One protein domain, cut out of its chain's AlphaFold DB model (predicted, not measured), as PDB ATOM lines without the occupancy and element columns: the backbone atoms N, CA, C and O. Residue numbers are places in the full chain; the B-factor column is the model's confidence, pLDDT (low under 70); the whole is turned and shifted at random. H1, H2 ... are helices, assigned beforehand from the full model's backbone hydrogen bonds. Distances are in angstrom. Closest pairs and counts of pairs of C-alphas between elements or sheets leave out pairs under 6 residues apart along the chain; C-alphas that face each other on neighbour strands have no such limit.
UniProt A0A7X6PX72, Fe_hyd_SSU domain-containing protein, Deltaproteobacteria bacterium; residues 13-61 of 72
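What this domain is: This is residues 13 to 61 of the 72 residues of the protein "Fe_hyd_SSU domain-containing protein" of Deltaproteobacteria bacterium (UniProt A0A7X6PX72). Three helices are strung out in an open, flat U with no contact between them: H1 is a free arm at one end, H2 lies along the base, and the chain then folds back through residues 47 to 53 into H3. The printed part has 49 residues with three named helices, in the order H1, H2, H3, and no named strand; the class is all helix. It is extended, with a radius of gyration of the C-alphas of 15.9 A and spans of 45 by 23 by 11 A.

How they stand to each other: H1, residues 13 to 28, is apart from H2, residues 38 to 46. H2 is apart from H3, residues 54 to 60, and H1 and H3 are apart too. Residues 13 to 43 stand free, of which 13 to 28 belong to H1 and 38 to 43 to H2. In H1, H2 and H3 every O i to N i+4 pair is within hydrogen-bond range.

Where its parts are: H1 begins at C-alpha 13 (-2.190, 98.501, 56.988) and is 22.7 A long from first to last C-alpha. H2 is 12.1 A long, from C-alpha 38 (27.060, 102.107, 78.048). H3 is 10.0 A long and ends at C-alpha 60 (32.965, 102.019, 59.886).

The domain as a whole: The two C-alphas farthest apart, those of Phe 13 and Pro 48, are 46.6 A apart. The printed part has no cut, and both links are short. pLDDT is under 70 at residue 44 and residues 47 to 52.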
ATOM      1  N   PHE A  13      -1.725  98.628  55.609       79.75
ATOM      2  CA  PHE A  13      -2.190  98.501  56.988       79.75
ATOM      3  C   PHE A  13      -1.249  97.640  57.847       79.75
ATOM      4  O   PHE A  13      -0.839  98.042  58.939       79.75
ATOM      5  N   LEU A  14      -0.836  96.474  57.339       77.19
ATOM      6  CA  LEU A  14       0.059  95.575  58.065       77.19
ATOM      7  C   LEU A  14       1.471  96.168  58.213       77.19
ATOM      8  O   LEU A  14       2.127  95.947  59.236       77.19
ATOM      9  N   ARG A  15       1.936  96.972  57.242       77.00
ATOM     10  CA  ARG A  15       3.210  97.712  57.358       77.00
ATOM     11  C   ARG A  15       3.153  98.776  58.446       77.00
ATOM     12  O   ARG A  15       4.098  98.862  59.228       77.00
ATOM     13  N   HIS A  16       2.063  99.538  58.521       80.56
ATOM     14  CA  HIS A  16       1.874 100.551  59.560       80.56
ATOM     15  C   HIS A  16       1.797  99.920  60.949       80.56
ATOM     16  O   HIS A  16       2.483 100.375  61.863       80.56
ATOM     17  N   LYS A  17       1.065  98.809  61.099       83.50
ATOM     18  CA  LYS A  17       0.977  98.092  62.378       83.50
ATOM     19  C   LYS A  17       2.347  97.586  62.846       83.50
ATOM     20  O   LYS A  17       2.716  97.813  63.997       83.50
ATOM     21  N   ARG A  18       3.144  96.991  61.950       80.88
ATOM     22  CA  ARG A  18       4.520  96.551  62.258       80.88
ATOM     23  C   ARG A  18       5.432  97.714  62.639       80.88
ATOM     24  O   ARG A  18       6.145  97.620  63.629       80.88
ATOM     25  N   ALA A  19       5.383  98.811  61.883       81.69
ATOM     26  CA  ALA A  19       6.156 100.007  62.197       81.69
ATOM     27  C   ALA A  19       5.776 100.562  63.579       81.69
ATOM     28  O   ALA A  19       6.656 100.817  64.391       81.69
ATOM     29  N   SER A  20       4.476 100.663  63.881       83.69
ATOM     30  CA  SER A  20       3.998 101.178  65.168       83.69
ATOM     31  C   SER A  20       4.455 100.338  66.362       83.69
ATOM     32  O   SER A  20       4.804 100.909  67.388       83.69
ATOM     33  N   GLY A  21       4.514  99.006  66.227       83.50
ATOM     34  CA  GLY A  21       5.045  98.127  67.273       83.50
ATOM     35  C   GLY A  21       6.526  98.386  67.547       83.50
ATOM     36  O   GLY A  21       6.904  98.572  68.696       83.50
ATOM     37  N   ILE A  22       7.336  98.494  66.488       82.06
ATOM     38  CA  ILE A  22       8.777  98.777  66.593       82.06
ATOM     39  C   ILE A  22       9.023 100.155  67.221       82.06
ATOM     40  O   ILE A  22       9.896 100.303  68.070       82.06
ATOM     41  N   TYR A  23       8.262 101.177  66.818       82.00
ATOM     42  CA  TYR A  23       8.431 102.524  67.364       82.00
ATOM     43  C   TYR A  23       7.983 102.638  68.824       82.00
ATOM     44  O   TYR A  23       8.634 103.360  69.572       82.00
ATOM     45  N   LYS A  24       6.909 101.940  69.224       84.69
ATOM     46  CA  LYS A  24       6.474 101.870  70.628       84.69
ATOM     47  C   LYS A  24       7.526 101.195  71.495       84.69
ATOM     48  O   LYS A  24       7.990 101.808  72.443       84.69
ATOM     49  N   ASP A  25       7.974 100.009  71.091       80.56
ATOM     50  CA  ASP A  25       9.023  99.277  71.803       80.56
ATOM     51  C   ASP A  25      10.285 100.136  71.973       80.56
ATOM     52  O   ASP A  25      10.800 100.277  73.074       80.56
ATOM     53  N   ASN A  26      10.714 100.826  70.911       78.19
ATOM     54  CA  ASN A  26      11.856 101.738  70.965       78.19
ATOM     55  C   ASN A  26      11.628 102.990  71.840       78.19
ATOM     56  O   ASN A  26      12.597 103.571  72.326       78.19
ATOM     57  N   ALA A  27      10.385 103.448  72.011       79.94
ATOM     58  CA  ALA A  27      10.055 104.568  72.895       79.94
ATOM     59  C   ALA A  27      10.045 104.151  74.372       79.94
ATOM     60  O   ALA A  27      10.433 104.950  75.223       79.94
ATOM     61  N   ASP A  28       9.662 102.905  74.647       82.38
ATOM     62  CA  ASP A  28       9.605 102.332  75.994       82.38
ATOM     63  C   ASP A  28      10.989 101.862  76.494       82.38
ATOM     64  O   ASP A  28      11.160 101.553  77.676       82.38
ATOM     65  N   GLN A  29      12.009 101.834  75.624       79.38
ATOM     66  CA  GLN A  29      13.379 101.503  76.019       79.38
ATOM     67  C   GLN A  29      13.969 102.577  76.959       79.38
ATOM     68  O   GLN A  29      14.012 103.758  76.600       79.38
ATOM     69  N   PRO A  30      14.555 102.184  78.110       77.06
ATOM     70  CA  PRO A  30      15.185 103.123  79.042       77.06
ATOM     71  C   PRO A  30      16.433 103.805  78.457       77.06
ATOM     72  O   PRO A  30      16.815 104.886  78.897       77.06
ATOM     73  N   ILE A  31      17.070 103.194  77.451       77.06
ATOM     74  CA  ILE A  31      18.217 103.752  76.728       77.06
ATOM     75  C   ILE A  31      17.855 103.832  75.246       77.06
ATOM     76  O   ILE A  31      18.011 102.873  74.494       77.06
ATOM     77  N   ARG A  32      17.382 105.004  74.824       78.88
ATOM     78  CA  ARG A  32      16.921 105.249  73.449       78.88
ATOM     79  C   ARG A  32      18.012 105.807  72.534       78.88
ATOM     80  O   ARG A  32      17.990 105.611  71.321       78.88
ATOM     81  N   CYS A  33      18.953 106.547  73.108       77.88
ATOM     82  CA  CYS A  33      19.985 107.252  72.366       77.88
ATOM     83  C   CYS A  33      21.264 106.415  72.287       77.88
ATOM     84  O   CYS A  33      21.791 105.968  73.305       77.88
ATOM     85  N   SER A  34      21.825 106.251  71.084       77.12
ATOM     86  CA  SER A  34      23.067 105.485  70.891       77.12
ATOM     87  C   SER A  34      24.247 106.049  71.688       77.12
ATOM     88  O   SER A  34      25.106 105.285  72.118       77.12
ATOM     89  N   HIS A  35      24.273 107.365  71.931       75.25
ATOM     90  CA  HIS A  35      25.301 108.013  72.747       75.25
ATOM     91  C   HIS A  35      25.150 107.751  74.247       75.25
ATOM     92  O   HIS A  35      26.128 107.906  74.966       75.25
ATOM     93  N   ASP A  36      23.978 107.324  74.719       78.75
ATOM     94  CA  ASP A  36      23.747 106.967  76.122       78.75
ATOM     95  C   ASP A  36      23.996 105.490  76.406       78.75
ATOM     96  O   ASP A  36      24.135 105.100  77.564       78.75
ATOM     97  N   ASN A  37      24.133 104.672  75.359       82.31
ATOM     98  CA  ASN A  37      24.374 103.249  75.504       82.31
ATOM     99  C   ASN A  37      25.755 102.986  76.145       82.31
ATOM    100  O   ASN A  37      26.787 103.317  75.547       82.31
ATOM    101  N   PRO A  38      25.810 102.360  77.338       81.81
ATOM    102  CA  PRO A  38      27.060 102.107  78.048       81.81
ATOM    103  C   PRO A  38      28.012 101.200  77.259       81.81
ATOM    104  O   PRO A  38      29.225 101.382  77.350       81.81
ATOM    105  N   MET A  39      27.491 100.288  76.429       80.56
ATOM    106  CA  MET A  39      28.314  99.449  75.552       80.56
ATOM    107  C   MET A  39      28.975 100.267  74.441       80.56
ATOM    108  O   MET A  39      30.139 100.037  74.129       80.56
ATOM    109  N   ILE A  40      28.278 101.266  73.887       78.94
ATOM    110  CA  ILE A  40      28.846 102.175  72.881       78.94
ATOM    111  C   ILE A  40      29.914 103.067  73.519       78.94
ATOM    112  O   ILE A  40      31.011 103.190  72.977       78.94
ATOM    113  N   LYS A  41      29.649 103.622  74.712       79.38
ATOM    114  CA  LYS A  41      30.652 104.391  75.471       79.38
ATOM    115  C   LYS A  41      31.893 103.548  75.784       79.38
ATOM    116  O   LYS A  41      33.004 104.057  75.688       79.38
ATOM    117  N   LYS A  42      31.717 102.274  76.147       82.06
ATOM    118  CA  LYS A  42      32.821 101.340  76.407       82.06
ATOM    119  C   LYS A  42      33.609 101.031  75.132       82.06
ATOM    120  O   LYS A  42      34.827 101.149  75.147       82.06
ATOM    121  N   LEU A  43      32.923 100.751  74.026       78.69
ATOM    122  CA  LEU A  43      33.549 100.497  72.729       78.69
ATOM    123  C   LEU A  43      34.434 101.668  72.283       78.69
ATOM    124  O   LEU A  43      35.563 101.434  71.878       78.69
ATOM    125  N   TYR A  44      33.962 102.913  72.408       69.25
ATOM    126  CA  TYR A  44      34.764 104.099  72.075       69.25
ATOM    127  C   TYR A  44      35.879 104.406  73.087       69.25
ATOM    128  O   TYR A  44      36.841 105.072  72.727       69.25
ATOM    129  N   LYS A  45      35.783 103.931  74.336       73.06
ATOM    130  CA  LYS A  45      36.884 104.017  75.313       73.06
ATOM    131  C   LYS A  45      37.971 102.970  75.059       73.06
ATOM    132  O   LYS A  45      39.139 103.241  75.310       73.06
ATOM    133  N   GLU A  46      37.585 101.773  74.616       72.69
ATOM    134  CA  GLU A  46      38.489 100.636  74.398       72.69
ATOM    135  C   GLU A  46      39.075 100.604  72.979       72.69
ATOM    136  O   GLU A  46      40.194 100.126  72.785       72.69
ATOM    137  N   LEU A  47      38.371 101.139  71.973       68.19
ATOM    138  CA  LEU A  47      38.996 101.448  70.691       68.19
ATOM    139  C   LEU A  47      39.926 102.657  70.877       68.19
ATOM    140  O   LEU A  47      39.458 103.720  71.271       68.19
ATOM    141  N   PRO A  48      41.219 102.561  70.526       56.62
ATOM    142  CA  PRO A  48      42.085 103.729  70.502       56.62
ATOM    143  C   PRO A  48      41.639 104.664  69.370       56.62
ATOM    144  O   PRO A  48      41.901 104.392  68.194       56.62
ATOM    145  N   GLY A  49      40.941 105.742  69.726       61.47
ATOM    146  CA  GLY A  49      40.599 106.838  68.822       61.47
ATOM    147  C   GLY A  49      39.265 107.522  69.126       61.47
ATOM    148  O   GLY A  49      38.418 107.013  69.849       61.47
ATOM    149  N   GLU A  50      39.075 108.687  68.520       66.69
ATOM    150  CA  GLU A  50      37.827 109.454  68.554       66.69
ATOM    151  C   GLU A  50      36.924 109.094  67.354       66.69
ATOM    152  O   GLU A  50      37.402 108.498  66.372       66.69
ATOM    153  N   PRO A  51      35.622 109.443  67.388       66.62
ATOM    154  CA  PRO A  51      34.778 109.427  66.195       66.62
ATOM    155  C   PRO A  51      35.471 110.171  65.041       66.62
ATOM    156  O   PRO A  51      35.908 111.303  65.206       66.62
ATOM    157  N   GLY A  52      35.613 109.528  63.879       63.91
ATOM    158  CA  GLY A  52      36.335 110.105  62.733       63.91
ATOM    159  C   GLY A  52      37.854 109.880  62.724       63.91
ATOM    160  O   GLY A  52      38.532 110.322  61.798       63.91
ATOM    161  N   SER A  53      38.410 109.146  63.692       74.06
ATOM    162  CA  SER A  53      39.803 108.684  63.632       74.06
ATOM    163  C   SER A  53      40.057 107.754  62.434       74.06
ATOM    164  O   SER A  53      39.148 107.093  61.929       74.06
ATOM    165  N   LYS A  54      41.322 107.626  61.999       75.19
ATOM    166  CA  LYS A  54      41.719 106.731  60.888       75.19
ATOM    167  C   LYS A  54      41.215 105.290  61.062       75.19
ATOM    168  O   LYS A  54      40.818 104.658  60.087       75.19
ATOM    169  N   LYS A  55      41.196 104.780  62.300       73.00
ATOM    170  CA  LYS A  55      40.707 103.430  62.618       73.00
ATOM    171  C   LYS A  55      39.187 103.318  62.453       73.00
ATOM    172  O   LYS A  55      38.719 102.340  61.877       73.00
ATOM    173  N   ALA A  56      38.429 104.329  62.888       78.81
ATOM    174  CA  ALA A  56      36.989 104.399  62.647       78.81
ATOM    175  C   ALA A  56      36.682 104.518  61.149       78.81
ATOM    176  O   ALA A  56      35.806 103.816  60.655       78.81
ATOM    177  N   HIS A  57      37.447 105.325  60.409       77.56
ATOM    178  CA  HIS A  57      37.285 105.465  58.964       77.56
ATOM    179  C   HIS A  57      37.507 104.142  58.218       77.56
ATOM    180  O   HIS A  57      36.739 103.805  57.327       77.56
ATOM    181  N   HIS A  58      38.501 103.350  58.623       79.81
ATOM    182  CA  HIS A  58      38.755 102.052  58.000       79.81
ATOM    183  C   HIS A  58      37.696 100.987  58.339       79.81
ATOM    184  O   HIS A  58      37.389 100.146  57.502       79.81
ATOM    185  N   LEU A  59      37.146 101.006  59.559       78.81
ATOM    186  CA  LEU A  59      36.221  99.967  60.032       78.81
ATOM    187  C   LEU A  59      34.740 100.289  59.795       78.81
ATOM    188  O   LEU A  59      33.938  99.374  59.640       78.81
ATOM    189  N   LEU A  60      34.363 101.570  59.828       82.81
ATOM    190  CA  LEU A  60      32.965 102.019  59.886       82.81
ATOM    191  C   LEU A  60      32.560 102.919  58.712       82.81
ATOM    192  O   LEU A  60      31.370 103.185  58.550       82.81
ATOM    193  N   HIS A  61      33.509 103.405  57.905       82.88
ATOM    194  CA  HIS A  61      33.214 104.218  56.726       82.88
ATOM    195  C   HIS A  61      33.472 103.417  55.448       82.88
ATOM    196  O   HIS A  61      34.331 102.543  55.390       82.88
TER     197      HIS A  61